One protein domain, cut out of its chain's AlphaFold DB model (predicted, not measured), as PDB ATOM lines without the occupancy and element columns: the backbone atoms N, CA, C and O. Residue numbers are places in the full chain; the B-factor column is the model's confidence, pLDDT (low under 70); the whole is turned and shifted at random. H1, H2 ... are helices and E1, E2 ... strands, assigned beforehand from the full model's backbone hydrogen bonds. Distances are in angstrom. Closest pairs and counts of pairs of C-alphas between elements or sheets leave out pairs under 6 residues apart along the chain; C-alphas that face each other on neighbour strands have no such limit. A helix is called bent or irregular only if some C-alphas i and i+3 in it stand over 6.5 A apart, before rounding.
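Overview. This is residues 85 to 241 of the 302 residues of an uncharacterized protein of Natronorubrum bangense JCM 10635 (UniProt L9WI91). A strongly twisted five-stranded sheet has the helix H3 laid across one face, and H4 and H5 pack on H3 without being on the sheet. The hairpin of E7 and E8 sticks out from this body as a thin arm along the longest axis, while E5, which pairs with E9 in a small two-stranded sheet, comes within 7.5 A of E1 at the C-alphas of Val 87 and Phe 149, and E9 is apart from E1 and E6. The printed part has 157 residues, with elements in the order E1 E2 H1 H2 E3 E4 E5 E6 H3 H4 H5 E7 E8 E9, five helices and nine strands, class mixed. The large sheet is mixed, in the order E2, E3, E4, E1, E6. The whole is compact, with a radius of gyration of the C-alphas of 17.2 A, yet elongated, spanning 59 by 38 by 22 A.

Arrangement. E1, residues 85 to 91, is antiparallel to E4, residues 137 to 142, with N 87 and O 140 2.9 A apart. E1 is parallel to the edge strand E6, residues 156 to 159, with N 90 and O 157 at 2.8 A. The other edge strand, E2, residues 105 to 107, is antiparallel to E3, residues 128 to 134, with N 105 and O 130 at 3.0 A. E3 and E4 form a hairpin, with N 131 and O 139 at 2.8 A. H1, residues 112 to 115, is close to but not clearly touching H2, residues 117 to 120, the closest C-alphas being those of Lys 112 and Thr 119, 5.7 A apart. H2 is irregular, with C-alphas 117 and 120 7.2 A apart, and only grazes the sheet with residues 117 to 120. E5, residues 147 to 149, is antiparallel to E9, residues 238 to 240, with N 148 and O 239 at 2.9 A. H3, residues 162 to 175, makes two layers with the large sheet, a helix on one face, at a height over the sheet of 8.6 A. It is only just over E2 and E3, with 3 C-alphas falling on each, and runs across the strands, at 75 degrees to E2 on the local plane. H4, residues 187 to 195, touches H3 at a steep tilt of 66 degrees, the same way, closest at the C-alphas of Leu 170 and Leu 193, 6.4 A. H5, residues 197 to 200, touches residues 170 to 174 of H3, closest at the C-alphas of His 174 and Ala 200, 5.3 A. E7, residues 206 to 211, and E8, residues 217 to 222, form a hairpin, with N 208 and O 220 at 2.9 A, and both are apart from H3. Every O i to N i+4 pair is within hydrogen-bond range in H4 and 8 of 10 are in H3, while H1, H2 and H5 are too short for one.

Along the chain. E1 begins at C-alpha 85, (153.891, 193.113, 166.800), and is 19.6 A long; E3 measures 18.4 A and H3 20.6 A. E9 ends at C-alpha 240, (160.027, 193.654, 179.340).

Size, cuts and confidence. The farthest C-alphas, those of Ser 94 and Lys 214, are 60.5 A apart. The printed part has no cut; the links E1 to E2, H3 to H4 and E8 to E9 are long. Residues 208 to 220, 222 and 225 have pLDDT under 70.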
ATOM      1  N   SER A  85     154.717 191.926 166.599       96.44
ATOM      2  CA  SER A  85     153.891 193.113 166.800       96.44
ATOM      3  C   SER A  85     154.614 194.358 166.297       96.44
ATOM      4  O   SER A  85     155.838 194.377 166.174       96.44
ATOM      5  N   ALA A  86     153.855 195.416 166.018       96.50
ATOM      6  CA  ALA A  86     154.389 196.658 165.478       96.50
ATOM      7  C   ALA A  86     153.944 197.875 166.294       96.50
ATOM      8  O   ALA A  86     152.808 197.947 166.763       96.50
ATOM      9  N   VAL A  87     154.836 198.855 166.428       97.81
ATOM     10  CA  VAL A  87     154.533 200.181 166.973       97.81
ATOM     11  C   VAL A  87     155.308 201.244 166.202       97.81
ATOM     12  O   VAL A  87     156.381 200.988 165.657       97.81
ATOM     13  N   MET A  88     154.763 202.453 166.126       98.12
ATOM     14  CA  MET A  88     155.434 203.580 165.487       98.12
ATOM     15  C   MET A  88     156.178 204.416 166.530       98.12
ATOM     16  O   MET A  88     155.556 205.035 167.390       98.12
ATOM     17  N   LEU A  89     157.496 204.510 166.425       98.31
ATOM     18  CA  LEU A  89     158.272 205.480 167.186       98.31
ATOM     19  C   LEU A  89     158.130 206.849 166.517       98.31
ATOM     20  O   LEU A  89     158.469 207.020 165.341       98.31
ATOM     21  N   ARG A  90     157.604 207.826 167.258       98.00
ATOM     22  CA  ARG A  90     157.410 209.201 166.794       98.00
ATOM     23  C   ARG A  90     158.364 210.127 167.530       98.00
ATOM     24  O   ARG A  90     158.151 210.437 168.695       98.00
ATOM     25  N   ASN A  91     159.361 210.620 166.814       97.62
ATOM     26  CA  ASN A  91     160.312 211.593 167.326       97.62
ATOM     27  C   ASN A  91     159.702 213.004 167.311       97.62
ATOM     28  O   ASN A  91     159.261 213.482 166.263       97.62
ATOM     29  N   THR A  92     159.652 213.650 168.476       97.06
ATOM     30  CA  THR A  92     159.184 215.038 168.647       97.06
ATOM     31  C   THR A  92     160.295 216.003 169.041       97.06
ATOM     32  O   THR A  92     160.019 217.163 169.341       97.06
ATOM     33  N   THR A  93     161.541 215.538 169.050       96.31
ATOM     34  CA  THR A  93     162.722 216.357 169.326       96.31
ATOM     35  C   THR A  93     163.101 217.208 168.110       96.31
ATOM     36  O   THR A  93     162.542 217.065 167.021       96.31
ATOM     37  N   SER A  94     164.081 218.096 168.287       93.44
ATOM     38  CA  SER A  94     164.657 218.888 167.195       93.44
ATOM     39  C   SER A  94     165.671 218.122 166.336       93.44
ATOM     40  O   SER A  94     166.085 218.639 165.301       93.44
ATOM     41  N   ARG A  95     166.099 216.918 166.744       94.19
ATOM     42  CA  ARG A  95     167.009 216.071 165.959       94.19
ATOM     43  C   ARG A  95     166.195 215.163 165.053       94.19
ATOM     44  O   ARG A  95     165.243 214.551 165.521       94.19
ATOM     45  N   GLU A  96     166.561 215.052 163.783       95.81
ATOM     46  CA  GLU A  96     165.957 214.065 162.883       95.81
ATOM     47  C   GLU A  96     166.658 212.706 163.016       95.81
ATOM     48  O   GLU A  96     167.806 212.604 163.462       95.81
ATOM     49  N   PHE A  97     165.963 211.652 162.601       97.50
ATOM     50  CA  PHE A  97     166.594 210.370 162.354       97.50
ATOM     51  C   PHE A  97     167.487 210.439 161.116       97.50
ATOM     52  O   PHE A  97     167.093 210.985 160.082       97.50
ATOM     53  N   VAL A  98     168.671 209.843 161.217       96.50
ATOM     54  CA  VAL A  98     169.560 209.573 160.081       96.50
ATOM     55  C   VAL A  98     169.303 208.156 159.570       96.50
ATOM     56  O   VAL A  98     168.665 207.354 160.253       96.50
ATOM     57  N   VAL A  99     169.769 207.833 158.366       96.00
ATOM     58  CA  VAL A  99     169.660 206.484 157.791       96.00
ATOM     59  C   VAL A  99     170.948 206.088 157.081       96.00
ATOM     60  O   VAL A  99     171.619 206.944 156.518       96.00
ATOM     61  N   SER A 100     171.308 204.810 157.089       94.25
ATOM     62  CA  SER A 100     172.476 204.299 156.366       94.25
ATOM     63  C   SER A 100     172.114 203.651 155.025       94.25
ATOM     64  O   SER A 100     170.945 203.572 154.640       94.25
ATOM     65  N   ASP A 101     173.127 203.158 154.313       90.81
ATOM     66  CA  ASP A 101     172.977 202.258 153.160       90.81
ATOM     67  C   ASP A 101     172.320 200.903 153.509       90.81
ATOM     68  O   ASP A 101     171.787 200.229 152.622       90.81
ATOM     69  N   ALA A 102     172.265 200.542 154.795       90.25
ATOM     70  CA  ALA A 102     171.529 199.401 155.336       90.25
ATOM     71  C   ALA A 102     170.589 199.856 156.477       90.25
ATOM     72  O   ALA A 102     170.871 199.640 157.656       90.25
ATOM     73  N   PRO A 103     169.439 200.480 156.168       92.00
ATOM     74  CA  PRO A 103     168.681 201.241 157.165       92.00
ATOM     75  C   PRO A 103     167.893 200.387 158.169       92.00
ATOM     76  O   PRO A 103     167.478 200.890 159.215       92.00
ATOM     77  N   VAL A 104     167.654 199.109 157.854       93.44
ATOM     78  CA  VAL A 104     166.878 198.180 158.688       93.44
ATOM     79  C   VAL A 104     167.797 197.499 159.696       93.44
ATOM     80  O   VAL A 104     168.591 196.631 159.329       93.44
ATOM     81  N   ILE A 105     167.661 197.863 160.969       93.44
ATOM     82  CA  ILE A 105     168.498 197.335 162.052       93.44
ATOM     83  C   ILE A 105     167.767 196.227 162.792       93.44
ATOM     84  O   ILE A 105     166.569 196.334 163.052       93.44
ATOM     85  N   HIS A 106     168.517 195.204 163.189       95.19
ATOM     86  CA  HIS A 106     168.038 194.145 164.062       95.19
ATOM     87  C   HIS A 106     168.754 194.226 165.407       95.19
ATOM     88  O   HIS A 106     169.975 194.359 165.460       95.19
ATOM     89  N   ASP A 107     167.993 194.119 166.486       96.25
ATOM     90  CA  ASP A 107     168.518 194.098 167.844       96.25
ATOM     91  C   ASP A 107     167.811 193.021 168.673       96.25
ATOM     92  O   ASP A 107     166.733 192.533 168.324       96.25
ATOM     93  N   ASN A 108     168.435 192.627 169.776       95.75
ATOM     94  CA  ASN A 108     167.849 191.741 170.769       95.75
ATOM     95  C   ASN A 108     168.273 192.202 172.164       95.75
ATOM     96  O   ASN A 108     169.112 191.585 172.822       95.75
ATOM     97  N   ILE A 109     167.699 193.329 172.592       94.00
ATOM     98  CA  ILE A 109     168.053 194.034 173.831       94.00
ATOM     99  C   ILE A 109     168.055 193.076 175.030       94.00
ATOM    100  O   ILE A 109     168.990 193.065 175.829       94.00
ATOM    101  N   ARG A 110     167.025 192.225 175.121       93.56
ATOM    102  CA  ARG A 110     166.822 191.315 176.251       93.56
ATOM    103  C   ARG A 110     167.903 190.241 176.379       93.56
ATOM    104  O   ARG A 110     168.211 189.844 177.509       93.56
ATOM    105  N   PHE A 111     168.428 189.733 175.264       94.31
ATOM    106  CA  PHE A 111     169.254 188.521 175.265       94.31
ATOM    107  C   PHE A 111     170.684 188.722 174.758       94.31
ATOM    108  O   PHE A 111     171.547 187.918 175.115       94.31
ATOM    109  N   LYS A 112     170.990 189.790 174.011       92.88
ATOM    110  CA  LYS A 112     172.317 189.979 173.396       92.88
ATOM    111  C   LYS A 112     173.479 190.096 174.379       92.88
ATOM    112  O   LYS A 112     174.600 189.754 174.024       92.88
ATOM    113  N   GLN A 113     173.223 190.575 175.597       89.06
ATOM    114  CA  GLN A 113     174.258 190.688 176.632       89.06
ATOM    115  C   GLN A 113     174.602 189.329 177.257       89.06
ATOM    116  O   GLN A 113     175.718 189.135 177.718       89.06
ATOM    117  N   VAL A 114     173.656 188.384 177.261       88.81
ATOM    118  CA  VAL A 114     173.824 187.063 177.893       88.81
ATOM    119  C   VAL A 114     174.262 186.009 176.875       88.81
ATOM    120  O   VAL A 114     175.131 185.198 177.164       88.81
ATOM    121  N   TRP A 115     173.678 186.033 175.676       87.75
ATOM    122  CA  TRP A 115     173.873 185.022 174.627       87.75
ATOM    123  C   TRP A 115     174.742 185.519 173.462       87.75
ATOM    124  O   TRP A 115     174.963 184.810 172.481       87.75
ATOM    125  N   GLY A 116     175.236 186.755 173.556       86.50
ATOM    126  CA  GLY A 116     176.127 187.359 172.573       86.50
ATOM    127  C   GLY A 116     175.426 187.969 171.348       86.50
ATOM    128  O   GLY A 116     174.192 187.997 171.240       86.50
ATOM    129  N   PRO A 117     176.219 188.478 170.385       83.94
ATOM    130  CA  PRO A 117     175.714 189.248 169.245       83.94
ATOM    131  C   PRO A 117     174.892 188.444 168.226       83.94
ATOM    132  O   PRO A 117     174.181 189.044 167.428       83.94
ATOM    133  N   GLY A 118     174.942 187.110 168.254       84.75
ATOM    134  CA  GLY A 118     174.237 186.230 167.302       84.75
ATOM    135  C   GLY A 118     172.736 186.056 167.575       84.75
ATOM    136  O   GLY A 118     172.078 185.215 166.972       84.75
ATOM    137  N   THR A 119     172.172 186.831 168.497       88.75
ATOM    138  CA  THR A 119     170.786 186.692 168.971       88.75
ATOM    139  C   THR A 119     169.744 187.368 168.077       88.75
ATOM    140  O   THR A 119     168.562 187.363 168.416       88.75
ATOM    141  N   ILE A 120     170.130 187.877 166.907       91.44
ATOM    142  CA  ILE A 120     169.270 188.668 166.009       91.44
ATOM    143  C   ILE A 120     168.732 187.900 164.790       91.44
ATOM    144  O   ILE A 120     168.336 188.510 163.793       91.44
ATOM    145  N   GLY A 121     168.723 186.565 164.820       89.12
ATOM    146  CA  GLY A 121     168.070 185.746 163.790       89.12
ATOM    147  C   GLY A 121     166.590 186.117 163.624       89.12
ATOM    148  O   GLY A 121     165.929 186.460 164.601       89.12
ATOM    149  N   LEU A 122     166.052 186.058 162.399       89.25
ATOM    150  CA  LEU A 122     164.659 186.465 162.114       89.25
ATOM    151  C   LEU A 122     163.624 185.683 162.939       89.25
ATOM    152  O   LEU A 122     162.557 186.213 163.249       89.25
ATOM    153  N   ALA A 123     163.951 184.449 163.324       91.94
ATOM    154  CA  ALA A 123     163.114 183.589 164.150       91.94
ATOM    155  C   ALA A 123     163.412 183.696 165.655       91.94
ATOM    156  O   ALA A 123     162.624 183.191 166.444       91.94
ATOM    157  N   ASN A 124     164.489 184.365 166.079       94.19
ATOM    158  CA  ASN A 124     164.916 184.360 167.479       94.19
ATOM    159  C   ASN A 124     163.905 185.060 168.401       94.19
ATOM    160  O   ASN A 124     163.282 186.067 168.044       94.19
ATOM    161  N   ARG A 125     163.786 184.548 169.628       95.38
ATOM    162  CA  ARG A 125     163.023 185.161 170.720       95.38
ATOM    163  C   ARG A 125     163.650 186.491 171.134       95.38
ATOM    164  O   ARG A 125     164.869 186.589 171.267       95.38
ATOM    165  N   GLY A 126     162.824 187.508 171.358       95.56
ATOM    166  CA  GLY A 126     163.263 188.846 171.772       95.56
ATOM    167  C   GLY A 126     163.771 189.737 170.637       95.56
ATOM    168  O   GLY A 126     164.364 190.781 170.916       95.56
ATOM    169  N   LEU A 127     163.527 189.356 169.380       96.50
ATOM    170  CA  LEU A 127     163.893 190.154 168.214       96.50
ATOM    171  C   LEU A 127     163.171 191.511 168.208       96.50
ATOM    172  O   LEU A 127     161.959 191.590 168.428       96.50
ATOM    173  N   GLN A 128     163.922 192.562 167.895       97.31
ATOM    174  CA  GLN A 128     163.423 193.885 167.543       97.31
ATOM    175  C   GLN A 128     163.994 194.309 166.189       97.31
ATOM    176  O   GLN A 128     165.162 194.052 165.894       97.31
ATOM    177  N   ILE A 129     163.173 194.953 165.362       97.06
ATOM    178  CA  ILE A 129     163.558 195.433 164.033       97.06
ATOM    179  C   ILE A 129     163.168 196.900 163.896       97.06
ATOM    180  O   ILE A 129     161.983 197.240 163.897       97.06
ATOM    181  N   PHE A 130     164.165 197.762 163.731       97.38
ATOM    182  CA  PHE A 130     163.986 199.196 163.539       97.38
ATOM    183  C   PHE A 130     163.996 199.508 162.047       97.38
ATOM    184  O   PHE A 130     164.992 199.286 161.358       97.38
ATOM    185  N   CYS A 131     162.879 200.032 161.550       96.62
ATOM    186  CA  CYS A 131     162.689 200.407 160.156       96.62
ATOM    187  C   CYS A 131     162.414 201.914 160.071       96.62
ATOM    188  O   CYS A 131     161.260 202.330 160.219       96.62
ATOM    189  N   PRO A 132     163.435 202.757 159.853       95.12
ATOM    190  CA  PRO A 132     163.218 204.167 159.561       95.12
ATOM    191  C   PRO A 132     162.353 204.318 158.309       95.12
ATOM    192  O   PRO A 132     162.659 203.756 157.260       95.12
ATOM    193  N   ILE A 133     161.262 205.072 158.428       94.88
ATOM    194  CA  ILE A 133     160.339 205.363 157.318       94.88
ATOM    195  C   ILE A 133     160.210 206.869 157.054       94.88
ATOM    196  O   ILE A 133     159.380 207.301 156.256       94.88
ATOM    197  N   GLY A 134     161.002 207.680 157.754       94.31
ATOM    198  CA  GLY A 134     161.090 209.121 157.570       94.31
ATOM    199  C   GLY A 134     161.923 209.792 158.668       94.31
ATOM    200  O   GLY A 134     162.274 209.142 159.653       94.31
ATOM    201  N   PRO A 135     162.170 211.108 158.556       95.38
ATOM    202  CA  PRO A 135     163.055 211.850 159.464       95.38
ATOM    203  C   PRO A 135     162.568 211.892 160.920       95.38
ATOM    204  O   PRO A 135     163.341 212.159 161.830       95.38
ATOM    205  N   HIS A 136     161.291 211.597 161.174       97.19
ATOM    206  CA  HIS A 136     160.713 211.605 162.523       97.19
ATOM    207  C   HIS A 136     159.950 210.325 162.872       97.19
ATOM    208  O   HIS A 136     159.188 210.299 163.843       97.19
ATOM    209  N   ARG A 137     160.079 209.277 162.049       97.56
ATOM    210  CA  ARG A 137     159.288 208.054 162.188       97.56
ATOM    211  C   ARG A 137     160.132 206.815 161.947       97.56
ATOM    212  O   ARG A 137     160.690 206.637 160.867       97.56
ATOM    213  N   VAL A 138     160.129 205.932 162.935       98.00
ATOM    214  CA  VAL A 138     160.677 204.581 162.829       98.00
ATOM    215  C   VAL A 138     159.550 203.614 163.135       98.00
ATOM    216  O   VAL A 138     158.909 203.705 164.178       98.00
ATOM    217  N   LEU A 139     159.298 202.682 162.229       97.88
ATOM    218  CA  LEU A 139     158.481 201.530 162.548       97.88
ATOM    219  C   LEU A 139     159.336 200.532 163.326       97.88
ATOM    220  O   LEU A 139     160.364 200.077 162.829       97.88
ATOM    221  N   LEU A 140     158.883 200.176 164.519       97.81
ATOM    222  CA  LEU A 140     159.488 199.143 165.339       97.81
ATOM    223  C   LEU A 140     158.637 197.879 165.259       97.81
ATOM    224  O   LEU A 140     157.477 197.885 165.672       97.81
ATOM    225  N   LEU A 141     159.230 196.800 164.755       97.56
ATOM    226  CA  LEU A 141     158.691 195.452 164.908       97.56
ATOM    227  C   LEU A 141     159.341 194.814 166.130       97.56
ATOM    228  O   LEU A 141     160.546 194.959 166.324       97.56
ATOM    229  N   TYR A 142     158.574 194.107 166.946       97.31
ATOM    230  CA  TYR A 142     159.085 193.493 168.165       97.31
ATOM    231  C   TYR A 142     158.370 192.185 168.475       97.31
ATOM    232  O   TYR A 142     157.215 191.981 168.102       97.31
ATOM    233  N   ASP A 143     159.066 191.303 169.182       97.06
ATOM    234  CA  ASP A 143     158.498 190.066 169.705       97.06
ATOM    235  C   ASP A 143     157.537 190.350 170.879       97.06
ATOM    236  O   ASP A 143     158.000 190.740 171.962       97.06
ATOM    237  N   PRO A 144     156.216 190.149 170.711       95.94
ATOM    238  CA  PRO A 144     155.232 190.463 171.745       95.94
ATOM    239  C   PRO A 144     155.275 189.514 172.945       95.94
ATOM    240  O   PRO A 144     154.683 189.817 173.979       95.94
ATOM    241  N   ALA A 145     155.960 188.370 172.840       95.06
ATOM    242  CA  ALA A 145     156.162 187.497 173.991       95.06
ATOM    243  C   ALA A 145     157.172 188.088 174.983       95.06
ATOM    244  O   ALA A 145     157.123 187.758 176.162       95.06
ATOM    245  N   VAL A 146     158.078 188.957 174.519       96.50
ATOM    246  CA  VAL A 146     159.157 189.534 175.340       96.50
ATOM    247  C   VAL A 146     158.877 190.986 175.703       96.50
ATOM    248  O   VAL A 146     159.172 191.401 176.823       96.50
ATOM    249  N   TYR A 147     158.300 191.756 174.778       96.50
ATOM    250  CA  TYR A 147     158.081 193.188 174.955       96.50
ATOM    251  C   TYR A 147     156.603 193.550 174.843       96.50
ATOM    252  O   TYR A 147     155.880 193.027 173.996       96.50
ATOM    253  N   ARG A 148     156.178 194.531 175.637       96.38
ATOM    254  CA  ARG A 148     154.911 195.242 175.459       96.38
ATOM    255  C   ARG A 148     155.170 196.739 175.470       96.38
ATOM    256  O   ARG A 148     155.758 197.246 176.419       96.38
ATOM    257  N   PHE A 149     154.680 197.436 174.452       96.44
ATOM    258  CA  PHE A 149     154.744 198.893 174.388       96.44
ATOM    259  C   PHE A 149     153.393 199.512 174.729       96.44
ATOM    260  O   PHE A 149     152.396 199.234 174.056       96.44
ATOM    261  N   ASP A 150     153.374 200.390 175.727       94.88
ATOM    262  CA  ASP A 150     152.207 201.225 175.991       94.88
ATOM    263  C   ASP A 150     152.203 202.368 174.965       94.88
ATOM    264  O   ASP A 150     153.084 203.227 174.937       94.88
ATOM    265  N   CYS A 151     151.232 202.336 174.052       94.56
ATOM    266  CA  CYS A 151     151.142 203.261 172.928       94.56
ATOM    267  C   CYS A 151     149.859 204.095 172.985       94.56
ATOM    268  O   CYS A 151     148.866 203.727 173.612       94.56
ATOM    269  N   ASN A 152     149.874 205.248 172.317       93.00
ATOM    270  CA  ASN A 152     148.681 206.086 172.209       93.00
ATOM    271  C   ASN A 152     147.638 205.488 171.237       93.00
ATOM    272  O   ASN A 152     147.869 204.474 170.579       93.00
ATOM    273  N   SER A 153     146.499 206.169 171.070       91.00
ATOM    274  CA  SER A 153     145.407 205.734 170.178       91.00
ATOM    275  C   SER A 153     145.785 205.584 168.697       91.00
ATOM    276  O   SER A 153     145.012 205.023 167.925       91.00
ATOM    277  N   LYS A 154     146.964 206.067 168.285       92.25
ATOM    278  CA  LYS A 154     147.521 205.933 166.931       92.25
ATOM    279  C   LYS A 154     148.634 204.881 166.848       92.25
ATOM    280  O   LYS A 154     149.397 204.912 165.885       92.25
ATOM    281  N   GLN A 155     148.761 204.005 167.850       94.69
ATOM    282  CA  GLN A 155     149.847 203.024 167.973       94.69
ATOM    283  C   GLN A 155     151.237 203.671 167.899       94.69
ATOM    284  O   GLN A 155     152.145 203.172 167.232       94.69
ATOM    285  N   GLN A 156     151.394 204.821 168.562       97.19
ATOM    286  CA  GLN A 156     152.664 205.541 168.621       97.19
ATOM    287  C   GLN A 156     153.247 205.565 170.029       97.19
ATOM    288  O   GLN A 156     152.522 205.801 170.999       97.19
ATOM    289  N   VAL A 157     154.566 205.404 170.093       97.75
ATOM    290  CA  VAL A 157     155.415 205.705 171.251       97.75
ATOM    291  C   VAL A 157     156.144 207.006 170.936       97.75
ATOM    292  O   VAL A 157     156.788 207.125 169.891       97.75
ATOM    293  N   VAL A 158     155.977 208.016 171.788       97.69
ATOM    294  CA  VAL A 158     156.557 209.347 171.569       97.69
ATOM    295  C   VAL A 158     157.967 209.378 172.151       97.69
ATOM    296  O   VAL A 158     158.160 209.010 173.305       97.69
ATOM    297  N   LEU A 159     158.938 209.812 171.347       97.75
ATOM    298  CA  LEU A 159     160.311 210.047 171.781       97.75
ATOM    299  C   LEU A 159     160.505 211.548 171.992       97.75
ATOM    300  O   LEU A 159     160.561 212.318 171.028       97.75
ATOM    301  N   GLU A 160     160.577 211.945 173.258       96.75
ATOM    302  CA  GLU A 160     160.763 213.340 173.682       96.75
ATOM    303  C   GLU A 160     162.215 213.629 174.083       96.75
ATOM    304  O   GLU A 160     162.657 214.777 174.062       96.75
ATOM    305  N   GLU A 161     162.979 212.582 174.393       97.44
ATOM    306  CA  GLU A 161     164.370 212.684 174.807       97.44
ATOM    307  C   GLU A 161     165.315 212.615 173.609       97.44
ATOM    308  O   GLU A 161     165.273 211.690 172.794       97.44
ATOM    309  N   THR A 162     166.200 213.607 173.507       96.81
ATOM    310  CA  THR A 162     167.179 213.681 172.412       96.81
ATOM    311  C   THR A 162     168.184 212.533 172.467       96.81
ATOM    312  O   THR A 162     168.628 212.086 171.414       96.81
ATOM    313  N   GLU A 163     168.517 212.023 173.655       97.00
ATOM    314  CA  GLU A 163     169.486 210.930 173.759       97.00
ATOM    315  C   GLU A 163     168.938 209.614 173.200       97.00
ATOM    316  O   GLU A 163     169.632 208.971 172.424       97.00
ATOM    317  N   VAL A 164     167.663 209.290 173.425       97.50
ATOM    318  CA  VAL A 164     167.027 208.119 172.789       97.50
ATOM    319  C   VAL A 164     167.050 208.238 171.259       97.50
ATOM    320  O   VAL A 164     167.278 207.262 170.545       97.50
ATOM    321  N   VAL A 165     166.864 209.450 170.717       97.69
ATOM    322  CA  VAL A 165     167.004 209.701 169.270       97.69
ATOM    323  C   VAL A 165     168.452 209.500 168.810       97.69
ATOM    324  O   VAL A 165     168.670 208.910 167.751       97.69
ATOM    325  N   ASN A 166     169.438 209.935 169.601       97.69
ATOM    326  CA  ASN A 166     170.855 209.695 169.325       97.69
ATOM    327  C   ASN A 166     171.177 208.198 169.320       97.69
ATOM    328  O   ASN A 166     171.844 207.740 168.400       97.69
ATOM    329  N   GLU A 167     170.664 207.425 170.276       97.75
ATOM    330  CA  GLU A 167     170.861 205.975 170.347       97.75
ATOM    331  C   GLU A 167     170.272 205.268 169.123       97.75
ATOM    332  O   GLU A 167     170.952 204.456 168.497       97.75
ATOM    333  N   VAL A 168     169.046 205.625 168.715       97.50
ATOM    334  CA  VAL A 168     168.436 205.107 167.475       97.50
ATOM    335  C   VAL A 168     169.277 205.483 166.250       97.50
ATOM    336  O   VAL A 168     169.456 204.662 165.352       97.50
ATOM    337  N   ASN A 169     169.830 206.696 166.209       97.50
ATOM    338  CA  ASN A 169     170.717 207.126 165.130       97.50
ATOM    339  C   ASN A 169     172.053 206.374 165.135       97.50
ATOM    340  O   ASN A 169     172.521 205.974 164.073       97.50
ATOM    341  N   LEU A 170     172.645 206.111 166.300       97.56
ATOM    342  CA  LEU A 170     173.877 205.328 166.435       97.56
ATOM    343  C   LEU A 170     173.709 203.901 165.905       97.56
ATOM    344  O   LEU A 170     174.648 203.341 165.333       97.56
ATOM    345  N   LEU A 171     172.505 203.329 165.991       96.38
ATOM    346  CA  LEU A 171     172.219 202.045 165.356       96.38
ATOM    347  C   LEU A 171     172.436 202.068 163.830       96.38
ATOM    348  O   LEU A 171     172.827 201.057 163.247       96.38
ATOM    349  N   GLN A 172     172.238 203.211 163.166       95.88
ATOM    350  CA  GLN A 172     172.504 203.341 161.729       95.88
ATOM    351  C   GLN A 172     174.000 203.257 161.426       95.88
ATOM    352  O   GLN A 172     174.375 202.641 160.435       95.88
ATOM    353  N   PHE A 173     174.859 203.779 162.306       94.75
ATOM    354  CA  PHE A 173     176.320 203.659 162.192       94.75
ATOM    355  C   PHE A 173     176.814 202.232 162.440       94.75
ATOM    356  O   PHE A 173     177.833 201.822 161.877       94.75
ATOM    357  N   HIS A 174     176.098 201.456 163.258       92.62
ATOM    358  CA  HIS A 174     176.377 200.032 163.422       92.62
ATOM    359  C   HIS A 174     176.156 199.260 162.113       92.62
ATOM    360  O   HIS A 174     176.992 198.431 161.739       92.62
ATOM    361  N   ASN A 175     175.040 199.528 161.431       88.62
ATOM    362  CA  ASN A 175     174.655 198.785 160.232       88.62
ATOM    363  C   ASN A 175     175.271 199.350 158.942       88.62
ATOM    364  O   ASN A 175     175.350 198.633 157.951       88.62
ATOM    365  N   ALA A 176     175.715 200.611 158.959       90.25
ATOM    366  CA  ALA A 176     176.334 201.262 157.815       90.25
ATOM    367  C   ALA A 176     177.578 200.506 157.341       90.25
ATOM    368  O   ALA A 176     178.487 200.204 158.128       90.25
ATOM    369  N   ASP A 177     177.634 200.263 156.035       85.00
ATOM    370  CA  ASP A 177     178.871 199.858 155.380       85.00
ATOM    371  C   ASP A 177     179.742 201.093 155.147       85.00
ATOM    372  O   ASP A 177     180.847 201.199 155.685       85.00
ATOM    373  N   SER A 178     179.195 202.064 154.410       86.69
ATOM    374  CA  SER A 178     179.962 203.213 153.919       86.69
ATOM    375  C   SER A 178     179.232 204.552 153.979       86.69
ATOM    376  O   SER A 178     179.890 205.590 154.000       86.69
ATOM    377  N   ILE A 179     177.896 204.559 154.011       92.12
ATOM    378  CA  ILE A 179     177.109 205.784 153.822       92.12
ATOM    379  C   ILE A 179     176.165 206.031 155.004       92.12
ATOM    380  O   ILE A 179     175.428 205.139 155.422       92.12
ATOM    381  N   ILE A 180     176.138 207.284 155.473       95.00
ATOM    382  CA  ILE A 180     175.096 207.859 156.334       95.00
ATOM    383  C   ILE A 180     174.438 209.016 155.579       95.00
ATOM    384  O   ILE A 180     175.115 209.885 155.035       95.00
ATOM    385  N   MET A 181     173.111 209.020 155.548       94.69
ATOM    386  CA  MET A 181     172.262 210.008 154.894       94.69
ATOM    387  C   MET A 181     171.397 210.712 155.939       94.69
ATOM    388  O   MET A 181     170.856 210.091 156.857       94.69
ATOM    389  N   PHE A 182     171.238 212.018 155.774       94.12
ATOM    390  CA  PHE A 182     170.424 212.866 156.634       94.12
ATOM    391  C   PHE A 182     169.794 213.986 155.805       94.12
ATOM    392  O   PHE A 182     170.271 214.298 154.716       94.12
ATOM    393  N   ASN A 183     168.696 214.555 156.304       90.25
ATOM    394  CA  ASN A 183     167.942 215.584 155.594       90.25
ATOM    395  C   ASN A 183     168.303 216.992 156.092       90.25
ATOM    396  O   ASN A 183     169.041 217.706 155.424       90.25
ATOM    397  N   SER A 184     167.816 217.383 157.273       90.00
ATOM    398  CA  SER A 184     168.002 218.735 157.830       90.00
ATOM    399  C   SER A 184     168.936 218.771 159.046       90.00
ATOM    400  O   SER A 184     169.062 219.801 159.709       90.00
ATOM    401  N   CYS A 185     169.589 217.652 159.369       90.06
ATOM    402  CA  CYS A 185     170.613 217.605 160.410       90.06
ATOM    403  C   CYS A 185     171.835 218.452 160.028       90.06
ATOM    404  O   CYS A 185     172.215 218.510 158.863       90.06
ATOM    405  N   SER A 186     172.483 219.062 161.023       92.38
ATOM    406  CA  SER A 186     173.768 219.727 160.801       92.38
ATOM    407  C   SER A 186     174.898 218.699 160.690       92.38
ATOM    408  O   SER A 186     174.841 217.634 161.314       92.38
ATOM    409  N   GLU A 187     175.940 219.019 159.925       93.50
ATOM    410  CA  GLU A 187     177.116 218.153 159.784       93.50
ATOM    411  C   GLU A 187     177.828 217.932 161.125       93.50
ATOM    412  O   GLU A 187     178.323 216.839 161.386       93.50
ATOM    413  N   GLU A 188     177.816 218.921 162.023       95.94
ATOM    414  CA  GLU A 188     178.400 218.800 163.364       95.94
ATOM    415  C   GLU A 188     177.651 217.779 164.222       95.94
ATOM    416  O   GLU A 188     178.267 217.049 164.994       95.94
ATOM    417  N   TYR A 189     176.324 217.698 164.087       95.69
ATOM    418  CA  TYR A 189     175.540 216.686 164.791       95.69
ATOM    419  C   TYR A 189     175.900 215.278 164.318       95.69
ATOM    420  O   TYR A 189     176.151 214.395 165.137       95.69
ATOM    421  N   VAL A 190     175.960 215.081 163.001       96.00
ATOM    422  CA  VAL A 190     176.303 213.784 162.407       96.00
ATOM    423  C   VAL A 190     177.747 213.404 162.733       96.00
ATOM    424  O   VAL A 190     178.006 212.249 163.055       96.00
ATOM    425  N   SER A 191     178.663 214.372 162.742       96.12
ATOM    426  CA  SER A 191     180.057 214.170 163.155       96.12
ATOM    427  C   SER A 191     180.160 213.763 164.628       96.12
ATOM    428  O   SER A 191     180.878 212.826 164.952       96.12
ATOM    429  N   GLY A 192     179.368 214.373 165.515       97.19
ATOM    430  CA  GLY A 192     179.307 213.957 166.920       97.19
ATOM    431  C   GLY A 192     178.770 212.532 167.117       97.19
ATOM    432  O   GLY A 192     179.212 211.827 168.021       97.19
ATOM    433  N   LEU A 193     177.844 212.075 166.265       96.88
ATOM    434  CA  LEU A 193     177.413 210.670 166.250       96.88
ATOM    435  C   LEU A 193     178.504 209.746 165.691       96.88
ATOM    436  O   LEU A 193     178.675 208.637 166.194       96.88
ATOM    437  N   LEU A 194     179.253 210.200 164.682       95.94
ATOM    438  CA  LEU A 194     180.375 209.456 164.114       95.94
ATOM    439  C   LEU A 194     181.472 209.225 165.158       95.94
ATOM    440  O   LEU A 194     181.942 208.099 165.289       95.94
ATOM    441  N   ASP A 195     181.815 210.232 165.959       97.00
ATOM    442  CA  ASP A 195     182.794 210.095 167.048       97.00
ATOM    443  C   ASP A 195     182.365 209.043 168.088       97.00
ATOM    444  O   ASP A 195     183.194 208.370 168.702       97.00
ATOM    445  N   ARG A 196     181.051 208.857 168.248       96.69
ATOM    446  CA  ARG A 196     180.425 207.881 169.146       96.69
ATOM    447  C   ARG A 196     180.142 206.528 168.491       96.69
ATOM    448  O   ARG A 196     179.626 205.625 169.148       96.69
ATOM    449  N   MET A 197     180.491 206.328 167.217       94.94
ATOM    450  CA  MET A 197     180.117 205.112 166.478       94.94
ATOM    451  C   MET A 197     180.595 203.815 167.147       94.94
ATOM    452  O   MET A 197     179.951 202.777 166.995       94.94
ATOM    453  N   GLY A 198     181.706 203.867 167.893       93.56
ATOM    454  CA  GLY A 198     182.263 202.728 168.625       93.56
ATOM    455  C   GLY A 198     181.357 202.198 169.742       93.56
ATOM    456  O   GLY A 198     181.506 201.047 170.135       93.56
ATOM    457  N   GLU A 199     180.390 202.990 170.213       94.81
ATOM    458  CA  GLU A 199     179.382 202.541 171.180       94.81
ATOM    459  C   GLU A 199     178.457 201.482 170.556       94.81
ATOM    460  O   GLU A 199     178.153 200.453 171.163       94.81
ATOM    461  N   ALA A 200     178.020 201.706 169.314       93.00
ATOM    462  CA  ALA A 200     177.059 200.840 168.637       93.00
ATOM    463  C   ALA A 200     177.713 199.807 167.716       93.00
ATOM    464  O   ALA A 200     177.212 198.682 167.590       93.00
ATOM    465  N   ARG A 201     178.801 200.166 167.028       91.38
ATOM    466  CA  ARG A 201     179.406 199.314 166.002       91.38
ATOM    467  C   ARG A 201     180.077 198.105 166.640       91.38
ATOM    468  O   ARG A 201     180.954 198.228 167.482       91.38
ATOM    469  N   ARG A 202     179.672 196.924 166.175       87.50
ATOM    470  CA  ARG A 202     180.234 195.637 166.580       87.50
ATOM    471  C   ARG A 202     180.595 194.845 165.331       87.50
ATOM    472  O   ARG A 202     179.803 194.798 164.385       87.50
ATOM    473  N   ARG A 203     181.813 194.311 165.308       85.62
ATOM    474  CA  ARG A 203     182.399 193.515 164.216       85.62
ATOM    475  C   ARG A 203     183.278 192.430 164.836       85.62
ATOM    476  O   ARG A 203     184.458 192.315 164.522       85.62
ATOM    477  N   ASP A 204     182.703 191.695 165.784       84.00
ATOM    478  CA  ASP A 204     183.424 190.648 166.497       84.00
ATOM    479  C   ASP A 204     183.651 189.482 165.537       84.00
ATOM    480  O   ASP A 204     182.722 189.062 164.840       84.00
ATOM    481  N   LYS A 205     184.884 188.982 165.485       80.25
ATOM    482  CA  LYS A 205     185.222 187.782 164.725       80.25
ATOM    483  C   LYS A 205     184.801 186.528 165.485       80.25
ATOM    484  O   LYS A 205     184.783 186.513 166.718       80.25
ATOM    485  N   ARG A 206     184.456 185.485 164.744       72.06
ATOM    486  CA  ARG A 206     184.140 184.149 165.233       72.06
ATOM    487  C   ARG A 206     184.919 183.130 164.423       72.06
ATOM    488  O   ARG A 206     185.098 183.314 163.226       72.06
ATOM    489  N   THR A 207     185.330 182.063 165.089       72.81
ATOM    490  CA  THR A 207     185.848 180.871 164.425       72.81
ATOM    491  C   THR A 207     184.708 179.873 164.309       72.81
ATOM    492  O   THR A 207     184.079 179.551 165.320       72.81
ATOM    493  N   GLU A 208     184.420 179.416 163.097       68.44
ATOM    494  CA  GLU A 208     183.544 178.272 162.857       68.44
ATOM    495  C   GLU A 208     184.359 177.130 162.264       68.44
ATOM    496  O   GLU A 208     185.244 177.348 161.438       68.44
ATOM    497  N   GLU A 209     184.070 175.919 162.726       68.56
ATOM    498  CA  GLU A 209     184.641 174.693 162.188       68.56
ATOM    499  C   GLU A 209     183.657 174.138 161.154       68.56
ATOM    500  O   GLU A 209     182.511 173.817 161.478       68.56
ATOM    501  N   LEU A 210     184.079 174.108 159.892       64.94
ATOM    502  CA  LEU A 210     183.313 173.537 158.790       64.94
ATOM    503  C   LEU A 210     183.790 172.106 158.561       64.94
ATOM    504  O   LEU A 210     184.942 171.893 158.190       64.94
ATOM    505  N   GLU A 211     182.907 171.135 158.778       61.50
ATOM    506  CA  GLU A 211     183.156 169.729 158.456       61.50
ATOM    507  C   GLU A 211     182.695 169.432 157.025       61.50
ATOM    508  O   GLU A 211     181.575 169.758 156.623       61.50
ATOM    509  N   THR A 212     183.564 168.799 156.244       59.28
ATOM    510  CA  THR A 212     183.213 168.249 154.928       59.28
ATOM    511  C   THR A 212     182.636 166.841 155.053       59.28
ATOM    512  O   THR A 212     182.860 166.144 156.041       59.28
ATOM    513  N   GLU A 213     181.989 166.353 153.989       54.31
ATOM    514  CA  GLU A 213     181.543 164.951 153.881       54.31
ATOM    515  C   GLU A 213     182.693 163.922 153.991       54.31
ATOM    516  O   GLU A 213     182.438 162.728 154.133       54.31
ATOM    517  N   LYS A 214     183.957 164.370 153.929       53.09
ATOM    518  CA  LYS A 214     185.166 163.546 154.085       53.09
ATOM    519  C   LYS A 214     185.779 163.609 155.495       53.09
ATOM    520  O   LYS A 214     186.939 163.231 155.646       53.09
ATOM    521  N   ASP A 215     185.052 164.103 156.500       56.72
ATOM    522  CA  ASP A 215     185.554 164.334 157.869       56.72
ATOM    523  C   ASP A 215     186.796 165.261 157.926       56.72
ATOM    524  O   ASP A 215     187.564 165.235 158.890       56.72
ATOM    525  N   LEU A 216     187.030 166.086 156.895       57.47
ATOM    526  CA  LEU A 216     188.019 167.168 156.962       57.47
ATOM    527  C   LEU A 216     187.357 168.373 157.623       57.47
ATOM    528  O   LEU A 216     186.303 168.807 157.149       57.47
ATOM    529  N   SER A 217     187.979 168.897 158.681       57.56
ATOM    530  CA  SER A 217     187.526 170.102 159.364       57.56
ATOM    531  C   SER A 217     188.407 171.305 159.028       57.56
ATOM    532  O   SER A 217     189.638 171.230 159.023       57.56
ATOM    533  N   PHE A 218     187.756 172.422 158.714       62.84
ATOM    534  CA  PHE A 218     188.400 173.693 158.406       62.84
ATOM    535  C   PHE A 218     187.969 174.728 159.440       62.84
ATOM    536  O   PHE A 218     186.781 175.013 159.573       62.84
ATOM    537  N   GLU A 219     188.926 175.314 160.158       68.69
ATOM    538  CA  GLU A 219     188.656 176.485 160.991       68.69
ATOM    539  C   GLU A 219     188.656 177.740 160.117       68.69
ATOM    540  O   GLU A 219     189.690 178.139 159.577       68.69
ATOM    541  N   THR A 220     187.503 178.392 160.006       62.84
ATOM    542  CA  THR A 220     187.379 179.692 159.348       62.84
ATOM    543  C   THR A 220     187.117 180.781 160.379       62.84
ATOM    544  O   THR A 220     186.166 180.708 161.158       62.84
ATOM    545  N   GLU A 221     187.979 181.800 160.416       71.12
ATOM    546  CA  GLU A 221     187.754 183.000 161.221       71.12
ATOM    547  C   GLU A 221     187.039 184.053 160.365       71.12
ATOM    548  O   GLU A 221     187.639 184.670 159.486       71.12
ATOM    549  N   TYR A 222     185.768 184.317 160.658       67.81
ATOM    550  CA  TYR A 222     184.993 185.353 159.983       67.81
ATOM    551  C   TYR A 222     184.233 186.219 160.987       67.81
ATOM    552  O   TYR A 222     183.870 185.789 162.079       67.81
ATOM    553  N   ALA A 223     183.997 187.485 160.654       70.12
ATOM    554  CA  ALA A 223     183.092 188.324 161.433       70.12
ATOM    555  C   ALA A 223     181.684 188.160 160.860       70.12
ATOM    556  O   ALA A 223     181.481 188.577 159.721       70.12
ATOM    557  N   PRO A 224     180.702 187.620 161.612       73.62
ATOM    558  CA  PRO A 224     179.350 187.492 161.094       73.62
ATOM    559  C   PRO A 224     178.840 188.837 160.593       73.62
ATOM    560  O   PRO A 224     178.884 189.827 161.335       73.62
ATOM    561  N   HIS A 225     178.324 188.861 159.363       69.62
ATOM    562  CA  HIS A 225     177.750 190.056 158.743       69.62
ATOM    563  C   HIS A 225     176.618 190.683 159.573       69.62
ATOM    564  O   HIS A 225     176.344 191.879 159.476       69.62
ATOM    565  N   GLN A 226     175.943 189.874 160.392       78.31
ATOM    566  CA  GLN A 226     174.846 190.286 161.259       78.31
ATOM    567  C   GLN A 226     175.207 190.066 162.720       78.31
ATOM    568  O   GLN A 226     175.311 188.937 163.198       78.31
ATOM    569  N   GLN A 227     175.324 191.170 163.450       88.94
ATOM    570  CA  GLN A 227     175.560 191.177 164.887       88.94
ATOM    571  C   GLN A 227     174.593 192.144 165.555       88.94
ATOM    572  O   GLN A 227     174.243 193.168 164.984       88.94
ATOM    573  N   ALA A 228     174.156 191.831 166.771       92.81
ATOM    574  CA  ALA A 228     173.436 192.804 167.575       92.81
ATOM    575  C   ALA A 228     174.345 194.023 167.857       92.81
ATOM    576  O   ALA A 228     175.539 193.833 168.134       92.81
ATOM    577  N   PRO A 229     173.809 195.256 167.840       94.81
ATOM    578  CA  PRO A 229     174.574 196.459 168.150       94.81
ATOM    579  C   PRO A 229     175.114 196.448 169.586       94.81
ATOM    580  O   PRO A 229     174.560 195.787 170.468       94.81
ATOM    581  N   GLY A 230     176.197 197.190 169.829       94.12
ATOM    582  CA  GLY A 230     176.827 197.307 171.150       94.12
ATOM    583  C   GLY A 230     175.915 197.950 172.198       94.12
ATOM    584  O   GLY A 230     175.811 197.443 173.316       94.12
ATOM    585  N   ILE A 231     175.180 198.985 171.791       95.06
ATOM    586  CA  ILE A 231     174.137 199.654 172.579       95.06
ATOM    587  C   ILE A 231     172.736 199.303 172.074       95.06
ATOM    588  O   ILE A 231     172.570 198.738 170.992       95.06
ATOM    589  N   SER A 232     171.729 199.633 172.873       95.69
ATOM    590  CA  SER A 232     170.316 199.608 172.496       95.69
ATOM    591  C   SER A 232     169.665 200.908 172.941       95.69
ATOM    592  O   SER A 232     170.018 201.370 174.023       95.69
ATOM    593  N   PRO A 233     168.707 201.455 172.180       96.06
ATOM    594  CA  PRO A 233     167.958 202.616 172.623       96.06
ATOM    595  C   PRO A 233     167.130 202.305 173.870       96.06
ATOM    596  O   PRO A 233     166.449 201.272 173.906       96.06
ATOM    597  N   ASP A 234     167.133 203.206 174.849       95.12
ATOM    598  CA  ASP A 234     166.252 203.120 176.017       95.12
ATOM    599  C   ASP A 234     164.846 203.614 175.650       95.12
ATOM    600  O   ASP A 234     164.466 204.772 175.835       95.12
ATOM    601  N   LEU A 235     164.079 202.740 174.994       96.12
ATOM    602  CA  LEU A 235     162.769 203.109 174.470       96.12
ATOM    603  C   LEU A 235     161.755 203.320 175.607       96.12
ATOM    604  O   LEU A 235     161.493 202.390 176.380       96.12
ATOM    605  N   PRO A 236     161.077 204.483 175.656       94.69
ATOM    606  CA  PRO A 236     160.085 204.746 176.683       94.69
ATOM    607  C   PRO A 236     158.875 203.824 176.521       94.69
ATOM    608  O   PRO A 236     158.547 203.361 175.426       94.69
ATOM    609  N   SER A 237     158.148 203.619 177.619       93.19
ATOM    610  CA  SER A 237     156.898 202.840 177.638       93.19
ATOM    611  C   SER A 237     157.055 201.370 177.213       93.19
ATOM    612  O   SER A 237     156.073 200.726 176.847       93.19
ATOM    613  N   CYS A 238     158.275 200.827 177.270       95.75
ATOM    614  CA  CYS A 238     158.561 199.419 177.023       95.75
ATOM    615  C   CYS A 238     158.538 198.628 178.338       95.75
ATOM    616  O   CYS A 238     159.355 198.847 179.230       95.75
ATOM    617  N   THR A 239     157.617 197.676 178.458       95.00
ATOM    618  CA  THR A 239     157.644 196.654 179.508       95.00
ATOM    619  C   THR A 239     158.317 195.400 178.963       95.00
ATOM    620  O   THR A 239     157.887 194.863 177.943       95.00
ATOM    621  N   VAL A 240     159.336 194.908 179.667       94.06
ATOM    622  CA  VAL A 240     160.027 193.654 179.340       94.06
ATOM    623  C   VAL A 240     159.548 192.551 180.279       94.06
ATOM    624  O   VAL A 240     159.651 192.687 181.499       94.06
ATOM    625  N   TYR A 241     159.042 191.450 179.733       91.56
ATOM    626  CA  TYR A 241     158.629 190.300 180.532       91.56
ATOM    627  C   TYR A 241     159.861 189.521 181.020       91.56
ATOM    628  O   TYR A 241     160.684 189.047 180.238       91.56
TER     629      TYR A 241